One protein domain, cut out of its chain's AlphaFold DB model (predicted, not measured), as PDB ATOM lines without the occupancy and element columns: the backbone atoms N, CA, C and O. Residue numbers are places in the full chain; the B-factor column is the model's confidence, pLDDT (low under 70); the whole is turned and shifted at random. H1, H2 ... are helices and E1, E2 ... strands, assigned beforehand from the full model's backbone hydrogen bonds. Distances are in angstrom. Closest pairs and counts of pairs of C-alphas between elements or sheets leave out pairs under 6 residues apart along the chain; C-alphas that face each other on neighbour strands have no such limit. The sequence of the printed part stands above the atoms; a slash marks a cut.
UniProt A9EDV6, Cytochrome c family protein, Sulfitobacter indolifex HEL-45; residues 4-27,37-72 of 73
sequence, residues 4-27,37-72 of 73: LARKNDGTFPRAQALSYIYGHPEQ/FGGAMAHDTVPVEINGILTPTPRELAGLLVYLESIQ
ATOM      1  N   LEU A   4      74.625 -76.911 143.963       78.06
ATOM      2  CA  LEU A   4      73.450 -77.792 143.981       78.06
ATOM      3  C   LEU A   4      72.403 -77.349 142.955       78.06
ATOM      4  O   LEU A   4      72.070 -78.128 142.068       78.06
ATOM      5  N   ALA A   5      71.963 -76.090 143.012       79.19
ATOM      6  CA  ALA A   5      71.050 -75.534 142.013       79.19
ATOM      7  C   ALA A   5      71.677 -75.527 140.609       79.19
ATOM      8  O   ALA A   5      71.026 -75.892 139.637       79.19
ATOM      9  N   ARG A   6      72.973 -75.192 140.486       79.81
ATOM     10  CA  ARG A   6      73.671 -75.199 139.184       79.81
ATOM     11  C   ARG A   6      73.712 -76.587 138.535       79.81
ATOM     12  O   ARG A   6      73.730 -76.681 137.316       79.81
ATOM     13  N   LYS A   7      73.767 -77.654 139.337       81.38
ATOM     14  CA  LYS A   7      73.752 -79.044 138.855       81.38
ATOM     15  C   LYS A   7      72.342 -79.568 138.550       81.38
ATOM     16  O   LYS A   7      72.243 -80.649 137.988       81.38
ATOM     17  N   ASN A   8      71.293 -78.832 138.920       82.62
ATOM     18  CA  ASN A   8      69.893 -79.220 138.762       82.62
ATOM     19  C   ASN A   8      69.099 -78.100 138.061       82.62
ATOM     20  O   ASN A   8      68.147 -77.554 138.614       82.62
ATOM     21  N   ASP A   9      69.553 -77.700 136.871       83.38
ATOM     22  CA  ASP A   9      68.873 -76.744 135.978       83.38
ATOM     23  C   ASP A   9      68.455 -75.416 136.637       83.38
ATOM     24  O   ASP A   9      67.416 -74.832 136.339       83.38
ATOM     25  N   GLY A  10      69.260 -74.931 137.587       81.06
ATOM     26  CA  GLY A  10      68.985 -73.701 138.334       81.06
ATOM     27  C   GLY A  10      67.931 -73.848 139.436       81.06
ATOM     28  O   GLY A  10      67.706 -72.899 140.184       81.06
ATOM     29  N   THR A  11      67.333 -75.029 139.595       83.06
ATOM     30  CA  THR A  11      66.339 -75.340 140.626       83.06
ATOM     31  C   THR A  11      66.992 -76.121 141.760       83.06
ATOM     32  O   THR A  11      67.748 -77.057 141.528       83.06
ATOM     33  N   PHE A  12      66.704 -75.793 143.015       82.94
ATOM     34  CA  PHE A  12      67.230 -76.567 144.141       82.94
ATOM     35  C   PHE A  12      66.493 -77.919 144.302       82.94
ATOM     36  O   PHE A  12      65.274 -77.912 144.509       82.94
ATOM     37  N   PRO A  13      67.186 -79.083 144.263       83.44
ATOM     38  CA  PRO A  13      66.543 -80.396 144.367       83.44
ATOM     39  C   PRO A  13      66.215 -80.761 145.826       83.44
ATOM     40  O   PRO A  13      66.918 -81.543 146.472       83.44
ATOM     41  N   ARG A  14      65.113 -80.206 146.348       81.56
ATOM     42  CA  ARG A  14      64.678 -80.359 147.752       81.56
ATOM     43  C   ARG A  14      64.557 -81.821 148.192       81.56
ATOM     44  O   ARG A  14      65.145 -82.209 149.198       81.56
ATOM     45  N   ALA A  15      63.846 -82.641 147.415       82.06
ATOM     46  CA  ALA A  15      63.604 -84.047 147.745       82.06
ATOM     47  C   ALA A  15      64.907 -84.858 147.853       82.06
ATOM     48  O   ALA A  15      65.086 -85.646 148.778       82.06
ATOM     49  N   GLN A  16      65.843 -84.633 146.928       81.62
ATOM     50  CA  GLN A  16      67.100 -85.375 146.883       81.62
ATOM     51  C   GLN A  16      68.045 -84.958 148.014       81.62
ATOM     52  O   GLN A  16      68.664 -85.821 148.634       81.62
ATOM     53  N   ALA A  17      68.104 -83.659 148.330       81.75
ATOM     54  CA  ALA A  17      68.865 -83.151 149.467       81.75
ATOM     55  C   ALA A  17      68.344 -83.726 150.795       81.75
ATOM     56  O   ALA A  17      69.127 -84.237 151.592       81.75
ATOM     57  N   LEU A  18      67.025 -83.710 151.006       79.88
ATOM     58  CA  LEU A  18      66.410 -84.272 152.210       79.88
ATOM     59  C   LEU A  18      66.633 -85.783 152.327       79.88
ATOM     60  O   LEU A  18      67.034 -86.263 153.384       79.88
ATOM     61  N   SER A  19      66.430 -86.524 151.236       78.25
ATOM     62  CA  SER A  19      66.618 -87.979 151.192       78.25
ATOM     63  C   SER A  19      68.064 -88.388 151.509       78.25
ATOM     64  O   SER A  19      68.297 -89.314 152.290       78.25
ATOM     65  N   TYR A  20      69.042 -87.641 150.982       77.19
ATOM     66  CA  TYR A  20      70.462 -87.872 151.249       77.19
ATOM     67  C   TYR A  20      70.818 -87.697 152.732       77.19
ATOM     68  O   TYR A  20      71.520 -88.527 153.303       77.19
ATOM     69  N   ILE A  21      70.308 -86.641 153.373       77.62
ATOM     70  CA  ILE A  21      70.622 -86.319 154.775       77.62
ATOM     71  C   ILE A  21      69.868 -87.243 155.737       77.62
ATOM     72  O   ILE A  21      70.410 -87.645 156.763       77.62
ATOM     73  N   TYR A  22      68.639 -87.633 155.389       75.38
ATOM     74  CA  TYR A  22      67.872 -88.625 156.142       75.38
ATOM     75  C   TYR A  22      68.565 -90.002 156.172       75.38
ATOM     76  O   TYR A  22      68.409 -90.755 157.135       75.38
ATOM     77  N   GLY A  23      69.366 -90.314 155.146       68.12
ATOM     78  CA  GLY A  23      70.094 -91.576 155.019       68.12
ATOM     79  C   GLY A  23      69.333 -92.636 154.219       68.12
ATOM     80  O   GLY A  23      69.445 -93.825 154.516       68.12
ATOM     81  N   HIS A  24      68.531 -92.229 153.227       64.88
ATOM     82  CA  HIS A  24      67.769 -93.175 152.411       64.88
ATOM     83  C   HIS A  24      68.715 -94.095 151.605       64.88
ATOM     84  O   HIS A  24      69.635 -93.611 150.940       64.88
ATOM     85  N   PRO A  25      68.504 -95.423 151.634       53.03
ATOM     86  CA  PRO A  25      69.479 -96.391 151.144       53.03
ATOM     87  C   PRO A  25      69.623 -96.466 149.622       53.03
ATOM     88  O   PRO A  25      70.547 -97.131 149.179       53.03
ATOM     89  N   GLU A  26      68.780 -95.839 148.798       55.09
ATOM     90  CA  GLU A  26      68.864 -96.011 147.334       55.09
ATOM     91  C   GLU A  26      70.149 -95.436 146.709       55.09
ATOM     92  O   GLU A  26      70.536 -95.828 145.611       55.09
ATOM     93  N   GLN A  27      70.891 -94.595 147.432       53.06
ATOM     94  CA  GLN A  27      72.195 -94.081 147.003       53.06
ATOM     95  C   GLN A  27      73.365 -94.928 147.547       53.06
ATOM     96  O   GLN A  27      74.355 -94.390 148.036       53.06
ATOM     97  N   PHE A  37      70.890 -90.927 160.348       73.38
ATOM     98  CA  PHE A  37      70.195 -89.885 161.107       73.38
ATOM     99  C   PHE A  37      68.677 -90.098 161.165       73.38
ATOM    100  O   PHE A  37      68.045 -89.661 162.126       73.38
ATOM    101  N   GLY A  38      68.084 -90.782 160.177       73.50
ATOM    102  CA  GLY A  38      66.630 -90.917 160.056       73.50
ATOM    103  C   GLY A  38      65.939 -91.434 161.321       73.50
ATOM    104  O   GLY A  38      64.959 -90.842 161.760       73.50
ATOM    105  N   GLY A  39      66.493 -92.463 161.970       76.25
ATOM    106  CA  GLY A  39      65.923 -93.014 163.204       76.25
ATOM    107  C   GLY A  39      65.942 -92.041 164.386       76.25
ATOM    108  O   GLY A  39      64.983 -91.991 165.144       76.25
ATOM    109  N   ALA A  40      66.994 -91.230 164.531       77.56
ATOM    110  CA  ALA A  40      67.098 -90.259 165.623       77.56
ATOM    111  C   ALA A  40      66.128 -89.077 165.448       77.56
ATOM    112  O   ALA A  40      65.586 -88.573 166.430       77.56
ATOM    113  N   MET A  41      65.880 -88.664 164.204       79.81
ATOM    114  CA  MET A  41      65.086 -87.473 163.877       79.81
ATOM    115  C   MET A  41      63.584 -87.765 163.688       79.81
ATOM    116  O   MET A  41      62.771 -86.850 163.688       79.81
ATOM    117  N   ALA A  42      63.176 -89.028 163.533       78.88
ATOM    118  CA  ALA A  42      61.797 -89.394 163.178       78.88
ATOM    119  C   ALA A  42      60.723 -89.078 164.246       78.88
ATOM    120  O   ALA A  42      59.535 -89.248 163.981       78.88
ATOM    121  N   HIS A  43      61.117 -88.640 165.444       83.81
ATOM    122  CA  HIS A  43      60.222 -88.467 166.591       83.81
ATOM    123  C   HIS A  43      59.418 -87.153 166.572       83.81
ATOM    124  O   HIS A  43      58.340 -87.103 167.161       83.81
ATOM    125  N   ASP A  44      59.909 -86.105 165.902       89.19
ATOM    126  CA  ASP A  44      59.236 -84.802 165.776       89.19
ATOM    127  C   ASP A  44      59.189 -84.395 164.303       89.19
ATOM    128  O   ASP A  44      60.205 -84.043 163.699       89.19
ATOM    129  N   THR A  45      57.997 -84.469 163.711       91.88
ATOM    130  CA  THR A  45      57.794 -84.168 162.292       91.88
ATOM    131  C   THR A  45      56.846 -82.997 162.091       91.88
ATOM    132  O   THR A  45      55.899 -82.776 162.846       91.88
ATOM    133  N   VAL A  46      57.102 -82.246 161.025       93.62
ATOM    134  CA  VAL A  46      56.244 -81.175 160.526       93.62
ATOM    135  C   VAL A  46      55.877 -81.449 159.067       93.62
ATOM    136  O   VAL A  46      56.672 -82.051 158.337       93.62
ATOM    137  N   PRO A  47      54.685 -81.034 158.614       93.19
ATOM    138  CA  PRO A  47      54.323 -81.152 157.210       93.19
ATOM    139  C   PRO A  47      55.172 -80.188 156.373       93.19
ATOM    140  O   PRO A  47      55.168 -78.981 156.610       93.19
ATOM    141  N   VAL A  48      55.888 -80.723 155.384       90.88
ATOM    142  CA  VAL A  48      56.638 -79.945 154.388       90.88
ATOM    143  C   VAL A  48      56.094 -80.277 153.007       90.88
ATOM    144  O   VAL A  48      55.966 -81.449 152.658       90.88
ATOM    145  N   GLU A  49      55.774 -79.259 152.213       90.38
ATOM    146  CA  GLU A  49      55.356 -79.465 150.829       90.38
ATOM    147  C   GLU A  49      56.569 -79.772 149.943       90.38
ATOM    148  O   GLU A  49      57.513 -78.985 149.843       90.38
ATOM    149  N   ILE A  50      56.538 -80.926 149.283       84.19
ATOM    150  CA  ILE A  50      57.548 -81.357 148.321       84.19
ATOM    151  C   ILE A  50      56.807 -81.781 147.055       84.19
ATOM    152  O   ILE A  50      56.045 -82.742 147.077       84.19
ATOM    153  N   ASN A  51      57.022 -81.060 145.950       84.00
ATOM    154  CA  ASN A  51      56.370 -81.321 144.659       84.00
ATOM    155  C   ASN A  51      54.829 -81.413 144.758       84.00
ATOM    156  O   ASN A  51      54.218 -82.289 144.151       84.00
ATOM    157  N   GLY A  52      54.206 -80.535 145.553       88.38
ATOM    158  CA  GLY A  52      52.753 -80.511 145.760       88.38
ATOM    159  C   GLY A  52      52.210 -81.567 146.731       88.38
ATOM    160  O   GLY A  52      50.997 -81.670 146.894       88.38
ATOM    161  N   ILE A  53      53.075 -82.350 147.388       91.50
ATOM    162  CA  ILE A  53      52.684 -83.368 148.372       91.50
ATOM    163  C   ILE A  53      53.178 -82.952 149.759       91.50
ATOM    164  O   ILE A  53      54.374 -82.730 149.964       91.50
ATOM    165  N   LEU A  54      52.266 -82.889 150.734       92.44
ATOM    166  CA  LEU A  54      52.629 -82.697 152.138       92.44
ATOM    167  C   LEU A  54      53.274 -83.971 152.685       92.44
ATOM    168  O   LEU A  54      52.621 -84.997 152.860       92.44
ATOM    169  N   THR A  55      54.568 -83.881 152.964       89.88
ATOM    170  CA  THR A  55      55.390 -84.988 153.444       89.88
ATOM    171  C   THR A  55      55.745 -84.761 154.916       89.88
ATOM    172  O   THR A  55      56.336 -83.721 155.234       89.88
ATOM    173  N   PRO A  56      55.427 -85.701 155.828       91.38
ATOM    174  CA  PRO A  56      55.918 -85.654 157.202       91.38
ATOM    175  C   PRO A  56      57.448 -85.670 157.200       91.38
ATOM    176  O   PRO A  56      58.068 -86.639 156.767       91.38
ATOM    177  N   THR A  57      58.054 -84.574 157.645       89.31
ATOM    178  CA  THR A  57      59.503 -84.368 157.589       89.31
ATOM    179  C   THR A  57      60.015 -84.029 158.983       89.31
ATOM    180  O   THR A  57      59.413 -83.173 159.633       89.31
ATOM    181  N   PRO A  58      61.107 -84.650 159.464       93.25
ATOM    182  CA  PRO A  58      61.721 -84.267 160.729       93.25
ATOM    183  C   PRO A  58      61.984 -82.762 160.833       93.25
ATOM    184  O   PRO A  58      62.449 -82.147 159.866       93.25
ATOM    185  N   ARG A  59      61.690 -82.158 161.988       91.88
ATOM    186  CA  ARG A  59      61.767 -80.699 162.177       91.88
ATOM    187  C   ARG A  59      63.152 -80.139 161.861       91.88
ATOM    188  O   ARG A  59      63.264 -79.078 161.246       91.88
ATOM    189  N   GLU A  60      64.202 -80.855 162.238       90.44
ATOM    190  CA  GLU A  60      65.594 -80.483 161.990       90.44
ATOM    191  C   GLU A  60      65.895 -80.438 160.489       90.44
ATOM    192  O   GLU A  60      66.513 -79.490 160.000       90.44
ATOM    193  N   LEU A  61      65.396 -81.423 159.735       88.88
ATOM    194  CA  LEU A  61      65.532 -81.469 158.280       88.88
ATOM    195  C   LEU A  61      64.729 -80.365 157.591       88.88
ATOM    196  O   LEU A  61      65.217 -79.769 156.631       88.88
ATOM    197  N   ALA A  62      63.533 -80.056 158.092       90.56
ATOM    198  CA  ALA A  62      62.739 -78.937 157.596       90.56
ATOM    199  C   ALA A  62      63.471 -77.597 157.797       90.56
ATOM    200  O   ALA A  62      63.548 -76.786 156.874       90.56
ATOM    201  N   GLY A  63      64.081 -77.381 158.968       90.19
ATOM    202  CA  GLY A  63      64.901 -76.194 159.232       90.19
ATOM    203  C   GLY A  63      66.123 -76.108 158.314       90.19
ATOM    204  O   GLY A  63      66.413 -75.050 157.750       90.19
ATOM    205  N   LEU A  64      66.806 -77.235 158.095       89.00
ATOM    206  CA  LEU A  64      67.949 -77.300 157.189       89.00
ATOM    207  C   LEU A  64      67.555 -77.013 155.738       89.00
ATOM    208  O   LEU A  64      68.293 -76.328 155.036       89.00
ATOM    209  N   LEU A  65      66.389 -77.486 155.296       86.06
ATOM    210  CA  LEU A  65      65.856 -77.186 153.970       86.06
ATOM    211  C   LEU A  65      65.693 -75.678 153.761       86.06
ATOM    212  O   LEU A  65      66.193 -75.148 152.769       86.06
ATOM    213  N   VAL A  66      65.050 -74.994 154.712       87.62
ATOM    214  CA  VAL A  66      64.853 -73.536 154.675       87.62
ATOM    215  C   VAL A  66      66.197 -72.812 154.635       87.62
ATOM    216  O   VAL A  66      66.391 -71.902 153.827       87.62
ATOM    217  N   TYR A  67      67.152 -73.237 155.465       87.44
ATOM    218  CA  TYR A  67      68.488 -72.649 155.478       87.44
ATOM    219  C   TYR A  67      69.214 -72.841 154.140       87.44
ATOM    220  O   TYR A  67      69.679 -71.864 153.550       87.44
ATOM    221  N   LEU A  68      69.268 -74.072 153.623       84.69
ATOM    222  CA  LEU A  68      69.918 -74.387 152.351       84.69
ATOM    223  C   LEU A  68      69.279 -73.641 151.181       84.69
ATOM    224  O   LEU A  68      69.987 -73.218 150.270       84.69
ATOM    225  N   GLU A  69      67.963 -73.473 151.188       82.25
ATOM    226  CA  GLU A  69      67.255 -72.678 150.191       82.25
ATOM    227  C   GLU A  69      67.610 -71.187 150.289       82.25
ATOM    228  O   GLU A  69      67.844 -70.539 149.269       82.25
ATOM    229  N   SER A  70      67.719 -70.641 151.504       86.38
ATOM    230  CA  SER A  70      68.036 -69.222 151.708       86.38
ATOM    231  C   SER A  70      69.403 -68.824 151.141       86.38
ATOM    232  O   SER A  70      69.529 -67.764 150.528       86.38
ATOM    233  N   ILE A  71      70.403 -69.703 151.266       84.62
ATOM    234  CA  ILE A  71      71.773 -69.477 150.775       84.62
ATOM    235  C   ILE A  71      71.944 -69.792 149.280       84.62
ATOM    236  O   ILE A  71      73.058 -69.745 148.760       84.62
ATOM    237  N   GLN A  72      70.862 -70.168 148.593       72.25
ATOM    238  CA  GLN A  72      70.882 -70.519 147.170       72.25
ATOM    239  C   GLN A  72      70.465 -69.406 146.219       72.25
ATOM    240  O   GLN A  72      70.732 -69.543 145.019       72.25
TER     241      GLN A  72
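AT A GLANCE: This is residues 4 to 27 and 37 to 72 of the 73 residues of the protein "Cytochrome c family protein" of Sulfitobacter indolifex HEL-45 (UniProt A9EDV6). What is the main picture? Two helices, H1 and H3, meet at a steep tilt, with a strand hairpin, E1 and E2, on one side of the pair and the short helix H2 near one end. Residues 4 to 13, with no named helix, lie toward the other end. What is the make-up? Sixty residues are printed, with H1, H2, E1, E2 and H3 along the chain, an antiparallel sheet of order E1 - E2, and a mixed class. The whole is compact, with a radius of gyration of the C-alphas of 11.6 A and spans of 33 by 23 by 21 A.

IN THESE COORDINATES: Where are the helices? H1 is residues 14 to 22, 12.2 A long, from C-alpha 14 at (64.678, -80.359, 147.752). H2 is residues 38 to 41, 5.4 A, and H3 is residues 59 to 70, 16.8 A, ending at (68.036, -69.222, 151.708). Where are the strands? E1 is residues 45 to 50, 14.3 A, and E2 is residues 53 to 58, 15.3 A.

HOW THE PARTS SIT: How does H1 stand? It touches H3 at a steep tilt of 45 degrees, opposite ways; the closest C-alphas, of Leu 18 and Leu 61, are 6.7 A apart. H3 touches it with residues 61 to 65 alone, and H1 and E2 are apart. What of H2? It is close to H1 but not clearly touching, Tyr 22 and Gly 38 having the closest C-alphas at 4.7 A. What do backbones show? In the hairpin E1 and E2, N 48 and O 55 are 3.0 A apart, within hydrogen-bond range. Every O i to N i+4 pair is within range in H1 and H3; H2 is too short for one.

THE WHOLE: How large is it? The farthest C-alphas, of Asp 9 and His 43, are 33.9 A apart. Where is it cut? Residues 28 to 36 are not printed, and C-alphas 27 and 37 are 14.9 A apart. Which links are long? None of those printed whole is long; H2 to E1, E1 to E2 and E2 to H3 are tight. Where is confidence low? Residues 23 to 27 are under 70, and the printed part's mean pLDDT is 82.2.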